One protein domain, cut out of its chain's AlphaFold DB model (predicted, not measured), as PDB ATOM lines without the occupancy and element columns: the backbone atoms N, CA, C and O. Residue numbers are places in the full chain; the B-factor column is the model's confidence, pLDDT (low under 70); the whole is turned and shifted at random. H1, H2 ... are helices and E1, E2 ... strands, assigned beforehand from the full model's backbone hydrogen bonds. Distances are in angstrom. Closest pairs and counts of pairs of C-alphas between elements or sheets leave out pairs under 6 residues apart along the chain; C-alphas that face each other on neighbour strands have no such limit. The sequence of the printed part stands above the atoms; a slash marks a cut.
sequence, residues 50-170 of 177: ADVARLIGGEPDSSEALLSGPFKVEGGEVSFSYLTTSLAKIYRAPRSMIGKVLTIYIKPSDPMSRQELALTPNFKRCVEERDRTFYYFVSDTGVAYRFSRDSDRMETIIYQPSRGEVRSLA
ATOM      1  N   ALA A  50     -20.645  51.534  -4.638       90.81
ATOM      2  CA  ALA A  50     -20.714  51.492  -3.177       90.81
ATOM      3  C   ALA A  50     -22.165  51.422  -2.660       90.81
ATOM      4  O   ALA A  50     -22.455  50.704  -1.705       90.81
ATOM      5  N   ASP A  51     -23.102  52.120  -3.315       93.12
ATOM      6  CA  ASP A  51     -24.527  52.023  -2.976       93.12
ATOM      7  C   ASP A  51     -25.079  50.621  -3.244       93.12
ATOM      8  O   ASP A  51     -25.840  50.095  -2.432       93.12
ATOM      9  N   VAL A  52     -24.670  50.015  -4.362       92.56
ATOM     10  CA  VAL A  52     -25.040  48.640  -4.725       92.56
ATOM     11  C   VAL A  52     -24.481  47.645  -3.708       92.56
ATOM     12  O   VAL A  52     -25.243  46.828  -3.192       92.56
ATOM     13  N   ALA A  53     -23.194  47.746  -3.362       89.50
ATOM     14  CA  ALA A  53     -22.548  46.884  -2.370       89.50
ATOM     15  C   ALA A  53     -23.299  46.909  -1.031       89.50
ATOM     16  O   ALA A  53     -23.692  45.862  -0.514       89.50
ATOM     17  N   ARG A  54     -23.614  48.114  -0.537       88.75
ATOM     18  CA  ARG A  54     -24.365  48.326   0.707       88.75
ATOM     19  C   ARG A  54     -25.740  47.652   0.709       88.75
ATOM     20  O   ARG A  54     -26.161  47.153   1.747       88.75
ATOM     21  N   LEU A  55     -26.452  47.655  -0.418       88.81
ATOM     22  CA  LEU A  55     -27.799  47.077  -0.510       88.81
ATOM     23  C   LEU A  55     -27.809  45.562  -0.733       88.81
ATOM     24  O   LEU A  55     -28.741  44.880  -0.308       88.81
ATOM     25  N   ILE A  56     -26.781  45.031  -1.391       86.88
ATOM     26  CA  ILE A  56     -26.667  43.598  -1.700       86.88
ATOM     27  C   ILE A  56     -25.908  42.836  -0.604       86.88
ATOM     28  O   ILE A  56     -25.881  41.607  -0.610       86.88
ATOM     29  N   GLY A  57     -25.344  43.552   0.372       81.25
ATOM     30  CA  GLY A  57     -24.561  42.966   1.459       81.25
ATOM     31  C   GLY A  57     -23.152  42.560   1.024       81.25
ATOM     32  O   GLY A  57     -22.577  41.644   1.603       81.25
ATOM     33  N   GLY A  58     -22.615  43.204  -0.018       72.00
ATOM     34  CA  GLY A  58     -21.214  43.068  -0.407       72.00
ATOM     35  C   GLY A  58     -20.319  43.972   0.440       72.00
ATOM     36  O   GLY A  58     -20.718  45.083   0.793       72.00
ATOM     37  N   GLU A  59     -19.105  43.510   0.740       66.56
ATOM     38  CA  GLU A  59     -18.068  44.341   1.358       66.56
ATOM     39  C   GLU A  59     -17.758  45.542   0.438       66.56
ATOM     40  O   GLU A  59     -17.446  45.343  -0.741       66.56
ATOM     41  N   PRO A  60     -17.852  46.791   0.931       58.69
ATOM     42  CA  PRO A  60     -17.631  47.993   0.125       58.69
ATOM     43  C   PRO A  60     -16.167  48.163  -0.322       58.69
ATOM     44  O   PRO A  60     -15.904  48.929  -1.250       58.69
ATOM     45  N   ASP A  61     -15.237  47.429   0.295       55.34
ATOM     46  CA  ASP A  61     -13.789  47.562   0.100       55.34
ATOM     47  C   ASP A  61     -13.228  46.798  -1.114       55.34
ATOM     48  O   ASP A  61     -12.019  46.817  -1.350       55.34
ATOM     49  N   SER A  62     -14.066  46.187  -1.966       54.38
ATOM     50  CA  SER A  62     -13.613  45.733  -3.293       54.38
ATOM     51  C   SER A  62     -13.494  46.933  -4.247       54.38
ATOM     52  O   SER A  62     -14.256  47.070  -5.205       54.38
ATOM     53  N   SER A  63     -12.561  47.840  -3.962       51.03
ATOM     54  CA  SER A  63     -12.481  49.204  -4.505       51.03
ATOM     55  C   SER A  63     -12.288  49.330  -6.024       51.03
ATOM     56  O   SER A  63     -12.261  50.448  -6.532       51.03
ATOM     57  N   GLU A  64     -12.181  48.234  -6.778       52.25
ATOM     58  CA  GLU A  64     -11.980  48.279  -8.236       52.25
ATOM     59  C   GLU A  64     -12.899  47.356  -9.046       52.25
ATOM     60  O   GLU A  64     -13.083  47.568 -10.246       52.25
ATOM     61  N   ALA A  65     -13.537  46.363  -8.423       61.88
ATOM     62  CA  ALA A  65     -14.419  45.455  -9.143       61.88
ATOM     63  C   ALA A  65     -15.845  46.019  -9.151       61.88
ATOM     64  O   ALA A  65     -16.572  45.923  -8.164       61.88
ATOM     65  N   LEU A  66     -16.262  46.605 -10.277       75.44
ATOM     66  CA  LEU A  66     -17.657  46.984 -10.509       75.44
ATOM     67  C   LEU A  66     -18.556  45.750 -10.335       75.44
ATOM     68  O   LEU A  66     -18.612  44.878 -11.206       75.44
ATOM     69  N   LEU A  67     -19.249  45.682  -9.197       79.75
ATOM     70  CA  LEU A  67     -20.159  44.603  -8.819       79.75
ATOM     71  C   LEU A  67     -21.314  44.508  -9.822       79.75
ATOM     72  O   LEU A  67     -22.332  45.187  -9.683       79.75
ATOM     73  N   SER A  68     -21.136  43.693 -10.860       85.94
ATOM     74  CA  SER A  68     -22.051  43.642 -12.007       85.94
ATOM     75  C   SER A  68     -23.121  42.549 -11.887       85.94
ATOM     76  O   SER A  68     -24.118  42.599 -12.601       85.94
ATOM     77  N   GLY A  69     -22.975  41.611 -10.943       87.31
ATOM     78  CA  GLY A  69     -23.915  40.503 -10.720       87.31
ATOM     79  C   GLY A  69     -23.649  39.273 -11.604       87.31
ATOM     80  O   GLY A  69     -22.577  39.182 -12.204       87.31
ATOM     81  N   PRO A  70     -24.597  38.315 -11.676       92.62
ATOM     82  CA  PRO A  70     -25.934  38.370 -11.080       92.62
ATOM     83  C   PRO A  70     -25.932  38.170  -9.559       92.62
ATOM     84  O   PRO A  70     -25.153  37.390  -9.013       92.62
ATOM     85  N   PHE A  71     -26.851  38.849  -8.874       92.44
ATOM     86  CA  PHE A  71     -27.100  38.713  -7.440       92.44
ATOM     87  C   PHE A  71     -28.506  38.172  -7.198       92.44
ATOM     88  O   PHE A  71     -29.474  38.672  -7.772       92.44
ATOM     89  N   LYS A  72     -28.631  37.179  -6.314       92.38
ATOM     90  CA  LYS A  72     -29.936  36.664  -5.884       92.38
ATOM     91  C   LYS A  72     -30.624  37.685  -4.982       92.38
ATOM     92  O   LYS A  72     -30.041  38.131  -3.993       92.38
ATOM     93  N   VAL A  73     -31.861  38.023  -5.324       91.50
ATOM     94  CA  VAL A  73     -32.704  38.995  -4.619       91.50
ATOM     95  C   VAL A  73     -34.125  38.457  -4.496       91.50
ATOM     96  O   VAL A  73     -34.481  37.443  -5.097       91.50
ATOM     97  N   GLU A  74     -34.959  39.137  -3.716       89.19
ATOM     98  CA  GLU A  74     -36.386  38.829  -3.682       89.19
ATOM     99  C   GLU A  74     -37.000  38.953  -5.089       89.19
ATOM    100  O   GLU A  74     -36.903  40.000  -5.737       89.19
ATOM    101  N   GLY A  75     -37.626  37.870  -5.558       90.44
ATOM    102  CA  GLY A  75     -38.312  37.812  -6.847       90.44
ATOM    103  C   GLY A  75     -37.428  37.520  -8.063       90.44
ATOM    104  O   GLY A  75     -37.953  37.562  -9.175       90.44
ATOM    105  N   GLY A  76     -36.129  37.229  -7.900       94.25
ATOM    106  CA  GLY A  76     -35.279  36.811  -9.019       94.25
ATOM    107  C   GLY A  76     -33.790  37.099  -8.859       94.25
ATOM    108  O   GLY A  76     -33.207  36.969  -7.781       94.25
ATOM    109  N   GLU A  77     -33.169  37.485  -9.967       95.69
ATOM    110  CA  GLU A  77     -31.760  37.868 -10.047       95.69
ATOM    111  C   GLU A  77     -31.627  39.298 -10.571       95.69
ATOM    112  O   GLU A  77     -32.371  39.712 -11.462       95.69
ATOM    113  N   VAL A  78     -30.668  40.050 -10.031       96.06
ATOM    114  CA  VAL A  78     -30.338  41.405 -10.483       96.06
ATOM    115  C   VAL A  78     -28.889  41.506 -10.940       96.06
ATOM    116  O   VAL A  78     -27.983  40.999 -10.281       96.06
ATOM    117  N   SER A  79     -28.670  42.226 -12.033       96.25
ATOM    118  CA  SER A  79     -27.351  42.624 -12.521       96.25
ATOM    119  C   SER A  79     -27.307  44.132 -12.747       96.25
ATOM    120  O   SER A  79     -28.325  44.753 -13.063       96.25
ATOM    121  N   PHE A  80     -26.124  44.724 -12.620       95.50
ATOM    122  CA  PHE A  80     -25.905  46.161 -12.789       95.50
ATOM    123  C   PHE A  80     -24.861  46.395 -13.869       95.50
ATOM    124  O   PHE A  80     -23.801  45.777 -13.873       95.50
ATOM    125  N   SER A  81     -25.150  47.327 -14.766       95.38
ATOM    126  CA  SER A  81     -24.167  47.928 -15.658       95.38
ATOM    127  C   SER A  81     -23.823  49.313 -15.138       95.38
ATOM    128  O   SER A  81     -24.690  50.026 -14.631       95.38
ATOM    129  N   TYR A  82     -22.564  49.707 -15.281       95.12
ATOM    130  CA  TYR A  82     -22.060  50.995 -14.822       95.12
ATOM    131  C   TYR A  82     -21.549  51.813 -15.999       95.12
ATOM    132  O   TYR A  82     -21.043  51.279 -16.988       95.12
ATOM    133  N   LEU A  83     -21.632  53.133 -15.870       93.69
ATOM    134  CA  LEU A  83     -21.081  54.052 -16.845       93.69
ATOM    135  C   LEU A  83     -19.550  54.042 -16.752       93.69
ATOM    136  O   LEU A  83     -18.950  54.690 -15.896       93.69
ATOM    137  N   THR A  84     -18.907  53.290 -17.635       93.75
ATOM    138  CA  THR A  84     -17.445  53.251 -17.755       93.75
ATOM    139  C   THR A  84     -16.918  54.488 -18.485       93.75
ATOM    140  O   THR A  84     -17.670  55.227 -19.119       93.75
ATOM    141  N   THR A  85     -15.602  54.704 -18.471       94.88
ATOM    142  CA  THR A  85     -14.960  55.793 -19.230       94.88
ATOM    143  C   THR A  85     -15.247  55.717 -20.735       94.88
ATOM    144  O   THR A  85     -15.463  56.747 -21.377       94.88
ATOM    145  N   SER A  86     -15.272  54.511 -21.316       92.44
ATOM    146  CA  SER A  86     -15.569  54.321 -22.742       92.44
ATOM    147  C   SER A  86     -17.026  54.650 -23.061       92.44
ATOM    148  O   SER A  86     -17.284  55.383 -24.017       92.44
ATOM    149  N   LEU A  87     -17.967  54.192 -22.230       91.12
ATOM    150  CA  LEU A  87     -19.381  54.534 -22.373       91.12
ATOM    151  C   LEU A  87     -19.607  56.033 -22.165       91.12
ATOM    152  O   LEU A  87     -20.268  56.655 -22.986       91.12
ATOM    153  N   ALA A  88     -18.993  56.651 -21.155       92.50
ATOM    154  CA  ALA A  88     -19.092  58.093 -20.937       92.50
ATOM    155  C   ALA A  88     -18.633  58.896 -22.165       92.50
ATOM    156  O   ALA A  88     -19.250  59.902 -22.500       92.50
ATOM    157  N   LYS A  89     -17.607  58.436 -22.894       92.44
ATOM    158  CA  LYS A  89     -17.184  59.065 -24.156       92.44
ATOM    159  C   LYS A  89     -18.240  58.929 -25.260       92.44
ATOM    160  O   LYS A  89     -18.498  59.906 -25.959       92.44
ATOM    161  N   ILE A  90     -18.842  57.748 -25.413       89.00
ATOM    162  CA  ILE A  90     -19.901  57.479 -26.406       89.00
ATOM    163  C   ILE A  90     -21.139  58.333 -26.111       89.00
ATOM    164  O   ILE A  90     -21.643  59.020 -26.995       89.00
ATOM    165  N   TYR A  91     -21.565  58.346 -24.848       87.06
ATOM    166  CA  TYR A  91     -22.713  59.100 -24.353       87.06
ATOM    167  C   TYR A  91     -22.388  60.562 -24.029       87.06
ATOM    168  O   TYR A  91     -23.195  61.224 -23.398       87.06
ATOM    169  N   ARG A  92     -21.194  61.072 -24.371       91.19
ATOM    170  CA  ARG A  92     -20.748  62.446 -24.042       91.19
ATOM    171  C   ARG A  92     -21.046  62.865 -22.589       91.19
ATOM    172  O   ARG A  92     -21.312  64.034 -22.309       91.19
ATOM    173  N   ALA A  93     -21.011  61.913 -21.665       91.25
ATOM    174  CA  ALA A  93     -21.384  62.120 -20.282       91.25
ATOM    175  C   ALA A  93     -20.252  62.835 -19.519       91.25
ATOM    176  O   ALA A  93     -19.069  62.589 -19.790       91.25
ATOM    177  N   PRO A  94     -20.575  63.691 -18.535       93.56
ATOM    178  CA  PRO A  94     -19.577  64.288 -17.656       93.56
ATOM    179  C   PRO A  94     -18.738  63.228 -16.933       93.56
ATOM    180  O   PRO A  94     -19.252  62.194 -16.506       93.56
ATOM    181  N   ARG A  95     -17.449  63.517 -16.699       94.44
ATOM    182  CA  ARG A  95     -16.549  62.599 -15.969       94.44
ATOM    183  C   ARG A  95     -17.046  62.265 -14.558       94.44
ATOM    184  O   ARG A  95     -16.763  61.180 -14.069       94.44
ATOM    185  N   SER A  96     -17.808  63.162 -13.933       94.44
ATOM    186  CA  SER A  96     -18.424  62.956 -12.615       94.44
ATOM    187  C   SER A  96     -19.479  61.843 -12.582       94.44
ATOM    188  O   SER A  96     -19.854  61.403 -11.499       94.44
ATOM    189  N   MET A  97     -19.960  61.379 -13.741       94.44
ATOM    190  CA  MET A  97     -20.901  60.260 -13.844       94.44
ATOM    191  C   MET A  97     -20.208  58.902 -14.020       94.44
ATOM    192  O   MET A  97     -20.876  57.871 -13.951       94.44
ATOM    193  N   ILE A  98     -18.894  58.865 -14.254       94.56
ATOM    194  CA  ILE A  98     -18.166  57.599 -14.401       94.56
ATOM    195  C   ILE A  98     -18.273  56.799 -13.093       94.56
ATOM    196  O   ILE A  98     -18.126  57.346 -12.002       94.56
ATOM    197  N   GLY A  99     -18.563  55.501 -13.207       93.69
ATOM    198  CA  GLY A  99     -18.778  54.595 -12.073       93.69
ATOM    199  C   GLY A  99     -20.189  54.645 -11.473       93.69
ATOM    200  O   GLY A  99     -20.480  53.902 -10.533       93.69
ATOM    201  N   LYS A 100     -21.088  55.483 -12.006       95.44
ATOM    202  CA  LYS A 100     -22.513  55.444 -11.655       95.44
ATOM    203  C   LYS A 100     -23.204  54.270 -12.337       95.44
ATOM    204  O   LYS A 100     -22.837  53.891 -13.447       95.44
ATOM    205  N   VAL A 101     -24.215  53.710 -11.681       95.81
ATOM    206  CA  VAL A 101     -25.090  52.687 -12.267       95.81
ATOM    207  C   VAL A 101     -25.755  53.282 -13.503       95.81
ATOM    208  O   VAL A 101     -26.374  54.335 -13.417       95.81
ATOM    209  N   LEU A 102     -25.622  52.623 -14.648       94.81
ATOM    210  CA  LEU A 102     -26.255  53.016 -15.902       94.81
ATOM    211  C   LEU A 102     -27.553  52.238 -16.118       94.81
ATOM    212  O   LEU A 102     -28.594  52.852 -16.327       94.81
ATOM    213  N   THR A 103     -27.498  50.912 -15.997       95.62
ATOM    214  CA  THR A 103     -28.636  50.028 -16.284       95.62
ATOM    215  C   THR A 103     -28.752  48.956 -15.210       95.62
ATOM    216  O   THR A 103     -27.744  48.417 -14.754       95.62
ATOM    217  N   ILE A 104     -29.977  48.630 -14.813       96.62
ATOM    218  CA  ILE A 104     -30.301  47.543 -13.888       96.62
ATOM    219  C   ILE A 104     -31.095  46.498 -14.665       96.62
ATOM    220  O   ILE A 104     -32.124  46.822 -15.256       96.62
ATOM    221  N   TYR A 105     -30.643  45.251 -14.641       97.25
ATOM    222  CA  TYR A 105     -31.314  44.125 -15.282       97.25
ATOM    223  C   TYR A 105     -31.901  43.227 -14.203       97.25
ATOM    224  O   TYR A 105     -31.165  42.767 -13.335       97.25
ATOM    225  N   ILE A 106     -33.201  42.960 -14.265       96.88
ATOM    226  CA  ILE A 106     -33.900  42.042 -13.367       96.88
ATOM    227  C   ILE A 106     -34.404  40.859 -14.172       96.88
ATOM    228  O   ILE A 106     -35.248  41.029 -15.050       96.88
ATOM    229  N   LYS A 107     -33.926  39.663 -13.843       97.12
ATOM    230  CA  LYS A 107     -34.480  38.407 -14.337       97.12
ATOM    231  C   LYS A 107     -35.438  37.860 -13.275       97.12
ATOM    232  O   LYS A 107     -34.957  37.363 -12.255       97.12
ATOM    233  N   PRO A 108     -36.764  37.990 -13.453       96.50
ATOM    234  CA  PRO A 108     -37.717  37.514 -12.461       96.50
ATOM    235  C   PRO A 108     -37.663  35.988 -12.341       96.50
ATOM    236  O   PRO A 108     -37.385  35.292 -13.319       96.50
ATOM    237  N   SER A 109     -37.948  35.469 -11.147       96.00
ATOM    238  CA  SER A 109     -38.076  34.025 -10.911       96.00
ATOM    239  C   SER A 109     -39.216  33.411 -11.721       96.00
ATOM    240  O   SER A 109     -39.065  32.305 -12.232       96.00
ATOM    241  N   ASP A 110     -40.307  34.163 -11.880       94.69
ATOM    242  CA  ASP A 110     -41.504  33.749 -12.603       94.69
ATOM    243  C   ASP A 110     -41.697  34.637 -13.846       94.69
ATOM    244  O   ASP A 110     -42.064  35.813 -13.727       94.69
ATOM    245  N   PRO A 111     -41.425  34.116 -15.056       91.50
ATOM    246  CA  PRO A 111     -41.646  34.845 -16.297       91.50
ATOM    247  C   PRO A 111     -43.131  35.144 -16.523       91.50
ATOM    248  O   PRO A 111     -43.970  34.241 -16.542       91.50
ATOM    249  N   MET A 112     -43.451  36.409 -16.786       95.44
ATOM    250  CA  MET A 112     -44.821  36.850 -17.060       95.44
ATOM    251  C   MET A 112     -45.106  36.900 -18.562       95.44
ATOM    252  O   MET A 112     -44.217  37.168 -19.374       95.44
ATOM    253  N   SER A 113     -46.355  36.656 -18.951       95.50
ATOM    254  CA  SER A 113     -46.813  36.935 -20.312       95.50
ATOM    255  C   SER A 113     -46.954  38.435 -20.552       95.50
ATOM    256  O   SER A 113     -47.078  39.249 -19.634       95.50
ATOM    257  N   ARG A 114     -46.983  38.821 -21.827       93.81
ATOM    258  CA  ARG A 114     -47.250  40.209 -22.212       93.81
ATOM    259  C   ARG A 114     -48.621  40.702 -21.738       93.81
ATOM    260  O   ARG A 114     -48.751  41.876 -21.406       93.81
ATOM    261  N   GLN A 115     -49.628  39.827 -21.719       93.31
ATOM    262  CA  GLN A 115     -50.983  40.166 -21.285       93.31
ATOM    263  C   GLN A 115     -51.029  40.443 -19.777       93.31
ATOM    264  O   GLN A 115     -51.670  41.403 -19.358       93.31
ATOM    265  N   GLU A 116     -50.301  39.658 -18.978       95.50
ATOM    266  CA  GLU A 116     -50.197  39.831 -17.520       95.50
ATOM    267  C   GLU A 116     -49.559  41.172 -17.126       95.50
ATOM    268  O   GLU A 116     -49.944  41.768 -16.125       95.50
ATOM    269  N   LEU A 117     -48.620  41.681 -17.930       93.81
ATOM    270  CA  LEU A 117     -47.937  42.955 -17.673       93.81
ATOM    271  C   LEU A 117     -48.815  44.199 -17.878       93.81
ATOM    272  O   LEU A 117     -48.393  45.288 -17.492       93.81
ATOM    273  N   ALA A 118     -49.998  44.056 -18.489       93.00
ATOM    274  CA  ALA A 118     -50.942  45.150 -18.736       93.00
ATOM    275  C   ALA A 118     -50.272  46.413 -19.325       93.00
ATOM    276  O   ALA A 118     -50.489  47.536 -18.862       93.00
ATOM    277  N   LEU A 119     -49.416  46.222 -20.338       93.44
ATOM    278  CA  LEU A 119     -48.633  47.302 -20.946       93.44
ATOM    279  C   LEU A 119     -49.546  48.420 -21.461       93.44
ATOM    280  O   LEU A 119     -50.423  48.192 -22.294       93.44
ATOM    281  N   THR A 120     -49.315  49.642 -20.983       93.38
ATOM    282  CA  THR A 120     -50.100  50.802 -21.419       93.38
ATOM    283  C   THR A 120     -49.578  51.359 -22.755       93.38
ATOM    284  O   THR A 120     -48.448  51.056 -23.147       93.38
ATOM    285  N   PRO A 121     -50.342  52.219 -23.458       92.56
ATOM    286  CA  PRO A 121     -49.931  52.789 -24.747       92.56
ATOM    287  C   PRO A 121     -48.637  53.622 -24.723       92.56
ATOM    288  O   PRO A 121     -48.100  53.945 -25.779       92.56
ATOM    289  N   ASN A 122     -48.127  53.988 -23.542       91.56
ATOM    290  CA  ASN A 122     -46.851  54.694 -23.401       91.56
ATOM    291  C   ASN A 122     -45.619  53.804 -23.660       91.56
ATOM    292  O   ASN A 122     -44.510  54.328 -23.772       91.56
ATOM    293  N   PHE A 123     -45.798  52.482 -23.754       93.19
ATOM    294  CA  PHE A 123     -44.739  51.558 -24.132       93.19
ATOM    295  C   PHE A 123     -44.647  51.436 -25.652       93.19
ATOM    296  O   PHE A 123     -45.597  51.040 -26.328       93.19
ATOM    297  N   LYS A 124     -43.464  51.713 -26.194       93.12
ATOM    298  CA  LYS A 124     -43.150  51.533 -27.612       93.12
ATOM    299  C   LYS A 124     -42.437  50.212 -27.828       93.12
ATOM    300  O   LYS A 124     -41.561  49.838 -27.050       93.12
ATOM    301  N   ARG A 125     -42.800  49.511 -28.900       92.25
ATOM    302  CA  ARG A 125     -42.124  48.275 -29.289       92.25
ATOM    303  C   ARG A 125     -40.834  48.602 -30.041       92.25
ATOM    304  O   ARG A 125     -40.885  49.279 -31.061       92.25
ATOM    305  N   CYS A 126     -39.719  48.059 -29.572       89.88
ATOM    306  CA  CYS A 126     -38.419  48.100 -30.235       89.88
ATOM    307  C   CYS A 126     -38.012  46.678 -30.640       89.88
ATOM    308  O   CYS A 126     -38.268  45.715 -29.911       89.88
ATOM    309  N   VAL A 127     -37.388  46.533 -31.806       87.12
ATOM    310  CA  VAL A 127     -36.878  45.249 -32.298       87.12
ATOM    311  C   VAL A 127     -35.393  45.406 -32.566       87.12
ATOM    312  O   VAL A 127     -34.981  46.340 -33.245       87.12
ATOM    313  N   GLU A 128     -34.600  44.494 -32.024       80.62
ATOM    314  CA  GLU A 128     -33.176  44.434 -32.313       80.62
ATOM    315  C   GLU A 128     -32.978  43.743 -33.669       80.62
ATOM    316  O   GLU A 128     -33.432  42.620 -33.886       80.62
ATOM    317  N   GLU A 129     -32.364  44.441 -34.629       79.56
ATOM    318  CA  GLU A 129     -32.219  43.917 -35.997       79.56
ATOM    319  C   GLU A 129     -31.238  42.744 -36.073       79.56
ATOM    320  O   GLU A 129     -31.400  41.850 -36.909       79.56
ATOM    321  N   ARG A 130     -30.227  42.760 -35.195       79.19
ATOM    322  CA  ARG A 130     -29.115  41.807 -35.195       79.19
ATOM    323  C   ARG A 130     -29.500  40.470 -34.578       79.19
ATOM    324  O   ARG A 130     -29.180  39.432 -35.147       79.19
ATOM    325  N   ASP A 131     -30.183  40.515 -33.440       78.00
ATOM    326  CA  ASP A 131     -30.669  39.340 -32.735       78.00
ATOM    327  C   ASP A 131     -32.200  39.352 -32.724       78.00
ATOM    328  O   ASP A 131     -32.856  40.038 -31.940       78.00
ATOM    329  N   ARG A 132     -32.785  38.578 -33.641       83.75
ATOM    330  CA  ARG A 132     -34.242  38.473 -33.774       83.75
ATOM    331  C   ARG A 132     -34.869  37.624 -32.670       83.75
ATOM    332  O   ARG A 132     -36.090  37.497 -32.660       83.75
ATOM    333  N   THR A 133     -34.083  37.079 -31.745       90.56
ATOM    334  CA  THR A 133     -34.579  36.263 -30.628       90.56
ATOM    335  C   THR A 133     -35.441  37.074 -29.670       90.56
ATOM    336  O   THR A 133     -36.386  36.544 -29.085       90.56
ATOM    337  N   PHE A 134     -35.179  38.378 -29.557       90.19
ATOM    338  CA  PHE A 134     -35.866  39.238 -28.603       90.19
ATOM    339  C   PHE A 134     -36.622  40.384 -29.269       90.19
ATOM    340  O   PHE A 134     -36.396  40.775 -30.420       90.19
ATOM    341  N   TYR A 135     -37.567  40.928 -28.518       90.81
ATOM    342  CA  TYR A 135     -38.119  42.248 -28.770       90.81
ATOM    343  C   TYR A 135     -38.386  42.941 -27.431       90.81
ATOM    344  O   TYR A 135     -38.464  42.296 -26.383       90.81
ATOM    345  N   TYR A 136     -38.516  44.262 -27.464       91.25
ATOM    346  CA  TYR A 136     -38.575  45.083 -26.263       91.25
ATOM    347  C   TYR A 136     -39.825  45.953 -26.257       91.25
ATOM    348  O   TYR A 136     -40.262  46.424 -27.307       91.25
ATOM    349  N   PHE A 137     -40.372  46.205 -25.074       88.88
ATOM    350  CA  PHE A 137     -41.316  47.293 -24.834       88.88
ATOM    351  C   PHE A 137     -40.655  48.325 -23.936       88.88
ATOM    352  O   PHE A 137     -40.279  47.988 -22.820       88.88
ATOM    353  N   VAL A 138     -40.522  49.562 -24.410       91.38
ATOM    354  CA  VAL A 138     -39.765  50.633 -23.746       91.38
ATOM    355  C   VAL A 138     -40.684  51.811 -23.435       91.38
ATOM    356  O   VAL A 138     -41.435  52.258 -24.298       91.38
ATOM    357  N   SER A 139     -40.616  52.318 -22.209       93.56
ATOM    358  CA  SER A 139     -41.318  53.529 -21.766       93.56
ATOM    359  C   SER A 139     -40.378  54.736 -21.727       93.56
ATOM    360  O   SER A 139     -39.180  54.599 -21.477       93.56
ATOM    361  N   ASP A 140     -40.922  55.947 -21.881       91.06
ATOM    362  CA  ASP A 140     -40.138  57.187 -21.740       91.06
ATOM    363  C   ASP A 140     -39.622  57.410 -20.294       91.06
ATOM    364  O   ASP A 140     -38.701  58.201 -20.075       91.06
ATOM    365  N   THR A 141     -40.175  56.693 -19.306       92.81
ATOM    366  CA  THR A 141     -39.767  56.748 -17.890       92.81
ATOM    367  C   THR A 141     -38.522  55.919 -17.573       92.81
ATOM    368  O   THR A 141     -38.094  55.905 -16.424       92.81
ATOM    369  N   GLY A 142     -37.936  55.231 -18.559       92.31
ATOM    370  CA  GLY A 142     -36.717  54.441 -18.369       92.31
ATOM    371  C   GLY A 142     -36.963  53.001 -17.912       92.31
ATOM    372  O   GLY A 142     -36.061  52.356 -17.392       92.31
ATOM    373  N   VAL A 143     -38.174  52.471 -18.100       95.31
ATOM    374  CA  VAL A 143     -38.460  51.041 -17.896       95.31
ATOM    375  C   VAL A 143     -38.607  50.368 -19.250       95.31
ATOM    376  O   VAL A 143     -39.366  50.848 -20.097       95.31
ATOM    377  N   ALA A 144     -37.919  49.246 -19.433       95.62
ATOM    378  CA  ALA A 144     -38.083  48.375 -20.580       95.62
ATOM    379  C   ALA A 144     -38.303  46.916 -20.165       95.62
ATOM    380  O   ALA A 144     -37.800  46.454 -19.146       95.62
ATOM    381  N   TYR A 145     -39.044  46.180 -20.982       96.50
ATOM    382  CA  TYR A 145     -39.279  44.749 -20.822       96.50
ATOM    383  C   TYR A 145     -38.738  44.020 -22.043       96.50
ATOM    384  O   TYR A 145     -39.140  44.336 -23.164       96.50
ATOM    385  N   ARG A 146     -37.849  43.047 -21.834       95.62
ATOM    386  CA  ARG A 146     -37.337  42.161 -22.881       95.62
ATOM    387  C   ARG A 146     -38.166  40.886 -22.924       95.62
ATOM    388  O   ARG A 146     -38.282  40.183 -21.918       95.62
ATOM    389  N   PHE A 147     -38.689  40.575 -24.100       95.81
ATOM    390  CA  PHE A 147     -39.483  39.385 -24.362       95.81
ATOM    391  C   PHE A 147     -38.751  38.442 -25.301       95.81
ATOM    392  O   PHE A 147     -38.183  38.884 -26.304       95.81
ATOM    393  N   SER A 148     -38.826  37.148 -25.003       95.06
ATOM    394  CA  SER A 148     -38.472  36.090 -25.947       95.06
ATOM    395  C   SER A 148     -39.517  36.037 -27.060       95.06
ATOM    396  O   SER A 148     -40.722  35.991 -26.796       95.06
ATOM    397  N   ARG A 149     -39.069  36.053 -28.319       92.19
ATOM    398  CA  ARG A 149     -39.959  36.016 -29.486       92.19
ATOM    399  C   ARG A 149     -40.709  34.690 -29.594       92.19
ATOM    400  O   ARG A 149     -41.868  34.703 -29.993       92.19
ATOM    401  N   ASP A 150     -40.066  33.588 -29.222       94.19
ATOM    402  CA  ASP A 150     -40.615  32.243 -29.407       94.19
ATOM    403  C   ASP A 150     -41.745  31.934 -28.421       94.19
ATOM    404  O   ASP A 150     -42.688  31.220 -28.753       94.19
ATOM    405  N   SER A 151     -41.669  32.488 -27.207       94.62
ATOM    406  CA  SER A 151     -42.610  32.185 -26.120       94.62
ATOM    407  C   SER A 151     -43.562  33.331 -25.759       94.62
ATOM    408  O   SER A 151     -44.504  33.114 -25.001       94.62
ATOM    409  N   ASP A 152     -43.327  34.547 -26.265       94.56
ATOM    410  CA  ASP A 152     -44.031  35.777 -25.854       94.56
ATOM    411  C   ASP A 152     -43.984  36.021 -24.327       94.56
ATOM    412  O   ASP A 152     -44.881  36.637 -23.743       94.56
ATOM    413  N   ARG A 153     -42.932  35.517 -23.662       96.50
ATOM    414  CA  ARG A 153     -42.702  35.647 -22.215       96.50
ATOM    415  C   ARG A 153     -41.629  36.688 -21.935       96.50
ATOM    416  O   ARG A 153     -40.605  36.752 -22.619       96.50
ATOM    417  N   MET A 154     -41.878  37.510 -20.923       96.75
ATOM    418  CA  MET A 154     -40.929  38.497 -20.432       96.75
ATOM    419  C   MET A 154     -39.842  37.794 -19.625       96.75
ATOM    420  O   MET A 154     -40.119  37.120 -18.635       96.75
ATOM    421  N   GLU A 155     -38.601  37.959 -20.072       95.56
ATOM    422  CA  GLU A 155     -37.426  37.358 -19.440       95.56
ATOM    423  C   GLU A 155     -36.659  38.340 -18.565       95.56
ATOM    424  O   GLU A 155     -35.905  37.936 -17.680       95.56
ATOM    425  N   THR A 156     -36.734  39.632 -18.880       96.75
ATOM    426  CA  THR A 156     -35.913  40.641 -18.213       96.75
ATOM    427  C   THR A 156     -36.647  41.967 -18.142       96.75
ATOM    428  O   THR A 156     -37.169  42.456 -19.144       96.75
ATOM    429  N   ILE A 157     -36.639  42.572 -16.959       96.81
ATOM    430  CA  ILE A 157     -37.029  43.960 -16.727       96.81
ATOM    431  C   ILE A 157     -35.747  44.787 -16.689       96.81
ATOM    432  O   ILE A 157     -34.789  44.426 -16.011       96.81
ATOM    433  N   ILE A 158     -35.719  45.887 -17.421       96.56
ATOM    434  CA  ILE A 158     -34.550  46.742 -17.590       96.56
ATOM    435  C   ILE A 158     -34.918  48.129 -17.070       96.56
ATOM    436  O   ILE A 158     -35.844  48.756 -17.584       96.56
ATOM    437  N   TYR A 159     -34.196  48.603 -16.060       96.06
ATOM    438  CA  TYR A 159     -34.293  49.977 -15.577       96.06
ATOM    439  C   TYR A 159     -33.084  50.752 -16.075       96.06
ATOM    440  O   TYR A 159     -31.944  50.443 -15.733       96.06
ATOM    441  N   GLN A 160     -33.351  51.763 -16.879       94.00
ATOM    442  CA  GLN A 160     -32.383  52.647 -17.505       94.00
ATOM    443  C   GLN A 160     -32.734  54.099 -17.145       94.00
ATOM    444  O   GLN A 160     -33.800  54.353 -16.571       94.00
ATOM    445  N   PRO A 161     -31.862  55.076 -17.432       93.31
ATOM    446  CA  PRO A 161     -32.185  56.469 -17.180       93.31
ATOM    447  C   PRO A 161     -33.389  56.877 -18.033       93.31
ATOM    448  O   PRO A 161     -33.585  56.377 -19.144       93.31
ATOM    449  N   SER A 162     -34.216  57.785 -17.523       91.38
ATOM    450  CA  SER A 162     -35.380  58.257 -18.276       91.38
ATOM    451  C   SER A 162     -34.952  58.935 -19.577       91.38
ATOM    452  O   SER A 162     -33.843  59.464 -19.697       91.38
ATOM    453  N   ARG A 163     -35.854  59.024 -20.559       86.88
ATOM    454  CA  ARG A 163     -35.539  59.701 -21.826       86.88
ATOM    455  C   ARG A 163     -35.123  61.161 -21.624       86.88
ATOM    456  O   ARG A 163     -34.291  61.675 -22.369       86.88
ATOM    457  N   GLY A 164     -35.690  61.831 -20.619       87.62
ATOM    458  CA  GLY A 164     -35.287  63.182 -20.227       87.62
ATOM    459  C   GLY A 164     -33.835  63.240 -19.744       87.62
ATOM    460  O   GLY A 164     -33.077  64.099 -20.190       87.62
ATOM    461  N   GLU A 165     -33.428  62.287 -18.905       88.06
ATOM    462  CA  GLU A 165     -32.048  62.166 -18.426       88.06
ATOM    463  C   GLU A 165     -31.086  61.810 -19.568       88.06
ATOM    464  O   GLU A 165     -30.037  62.433 -19.695       88.06
ATOM    465  N   VAL A 166     -31.452  60.899 -20.474       85.69
ATOM    466  CA  VAL A 166     -30.589  60.506 -21.606       85.69
ATOM    467  C   VAL A 166     -30.421  61.627 -22.631       85.69
ATOM    468  O   VAL A 166     -29.336  61.803 -23.179       85.69
ATOM    469  N   ARG A 167     -31.449  62.452 -22.861       84.06
ATOM    470  CA  ARG A 167     -31.322  63.641 -23.725       84.06
ATOM    471  C   ARG A 167     -30.264  64.619 -23.216       84.06
ATOM    472  O   ARG A 167     -29.610  65.264 -24.030       84.06
ATOM    473  N   SER A 168     -30.051  64.694 -21.899       82.19
ATOM    474  CA  SER A 168     -28.959  65.495 -21.329       82.19
ATOM    475  C   SER A 168     -27.567  64.954 -21.692       82.19
ATOM    476  O   SER A 168     -26.599  65.707 -21.711       82.19
ATOM    477  N   LEU A 169     -27.486  63.671 -22.062       80.06
ATOM    478  CA  LEU A 169     -26.282  62.986 -22.535       80.06
ATOM    479  C   LEU A 169     -26.104  63.086 -24.066       80.06
ATOM    480  O   LEU A 169     -25.272  62.406 -24.652       80.06
ATOM    481  N   ALA A 170     -26.883  63.928 -24.755       74.50
ATOM    482  CA  ALA A 170     -26.782  64.159 -26.202       74.50
ATOM    483  C   ALA A 170     -26.849  62.885 -27.075       74.50
ATOM    484  O   ALA A 170     -26.373  62.882 -28.213       74.50
TER     485      ALA A 170
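What this domain is: This is residues 50 to 170 of the 177 residues of an uncharacterized protein of Acidobacteria bacterium (UniProt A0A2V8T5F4). A single antiparallel sheet of seven strands, so strongly twisted that the strands' lines turn by 149 degrees from edge to edge, has three short helices round its rim and no broad layer of helix on either face. H1 grazes the sheet near the E1 edge, while H2 and H3 lie past the ends of strands E2 and E7. The printed part has 121 residues, with H1 E1 E2 H2 E3 E4 E5 E6 E7 H3 along the chain and sheet order E1 E2 E3 E7 E6 E5 E4. The class is mixed, helices and strands, with under half of the residues in named elements. The whole is compact, with a radius of gyration of the C-alphas of 15.8 A and spans of 43 by 34 by 26 A.

How they stand to each other: Inner strand E3, residues 101 to 108, is the antiparallel neighbour of E7, residues 154 to 159, at 155 degrees, with N 104 and O 159 2.8 A apart, within hydrogen-bond range. On its other side E3 neighbours E2, residues 76 to 82, at 164 degrees, with N 79 and O 105 2.9 A apart. E1, residues 71 to 73, is an edge strand and forms a hairpin with E2, with N 71 and O 78 2.8 A apart. E4, residues 123 to 127, E5, residues 134 to 139, E6, residues 143 to 148, and E7 form a meander, each strand the antiparallel neighbour of the one before. Its three hairpins have N 124 and O 138 at 2.8 A, N 137 and O 145 at 2.9 A, and N 158 and O 144 at 2.8 A. E4 is the other edge strand, apart from E1. H1, residues 50 to 56, only grazes the sheet with residues 51 to 56; its closest C-alpha pair with E1 is Ile 56 and Phe 71, 7.5 A. H2, residues 85 to 90, and H3, residues 163 to 168, are not on the sheet, and the three helices are apart from one another. Every O i to N i+4 pair is within hydrogen-bond range in H1 and H2, and 1 of 2 in H3.

Where its parts are: H1 begins at C-alpha 50, (-20.714, 51.492, -3.177). E2 is 20.2 A long, E3 19.7 A, E6 17.0 A, E5 16.8 A, E7 14.1 A and E4 13.0 A. E3 begins at C-alpha 101, (-25.090, 52.687, -12.267), and H3 ends at C-alpha 168, (-28.959, 65.495, -21.329).

The domain as a whole: The C-alphas of Asp 61 and Pro 121, the two farthest apart, are 44.2 A apart. The printed part has no cut. The links H1 to E1 and E3 to E4 are long, with 14 residues each. Mean pLDDT of the printed part is 89.5, and residues 59 to 65 are under 70.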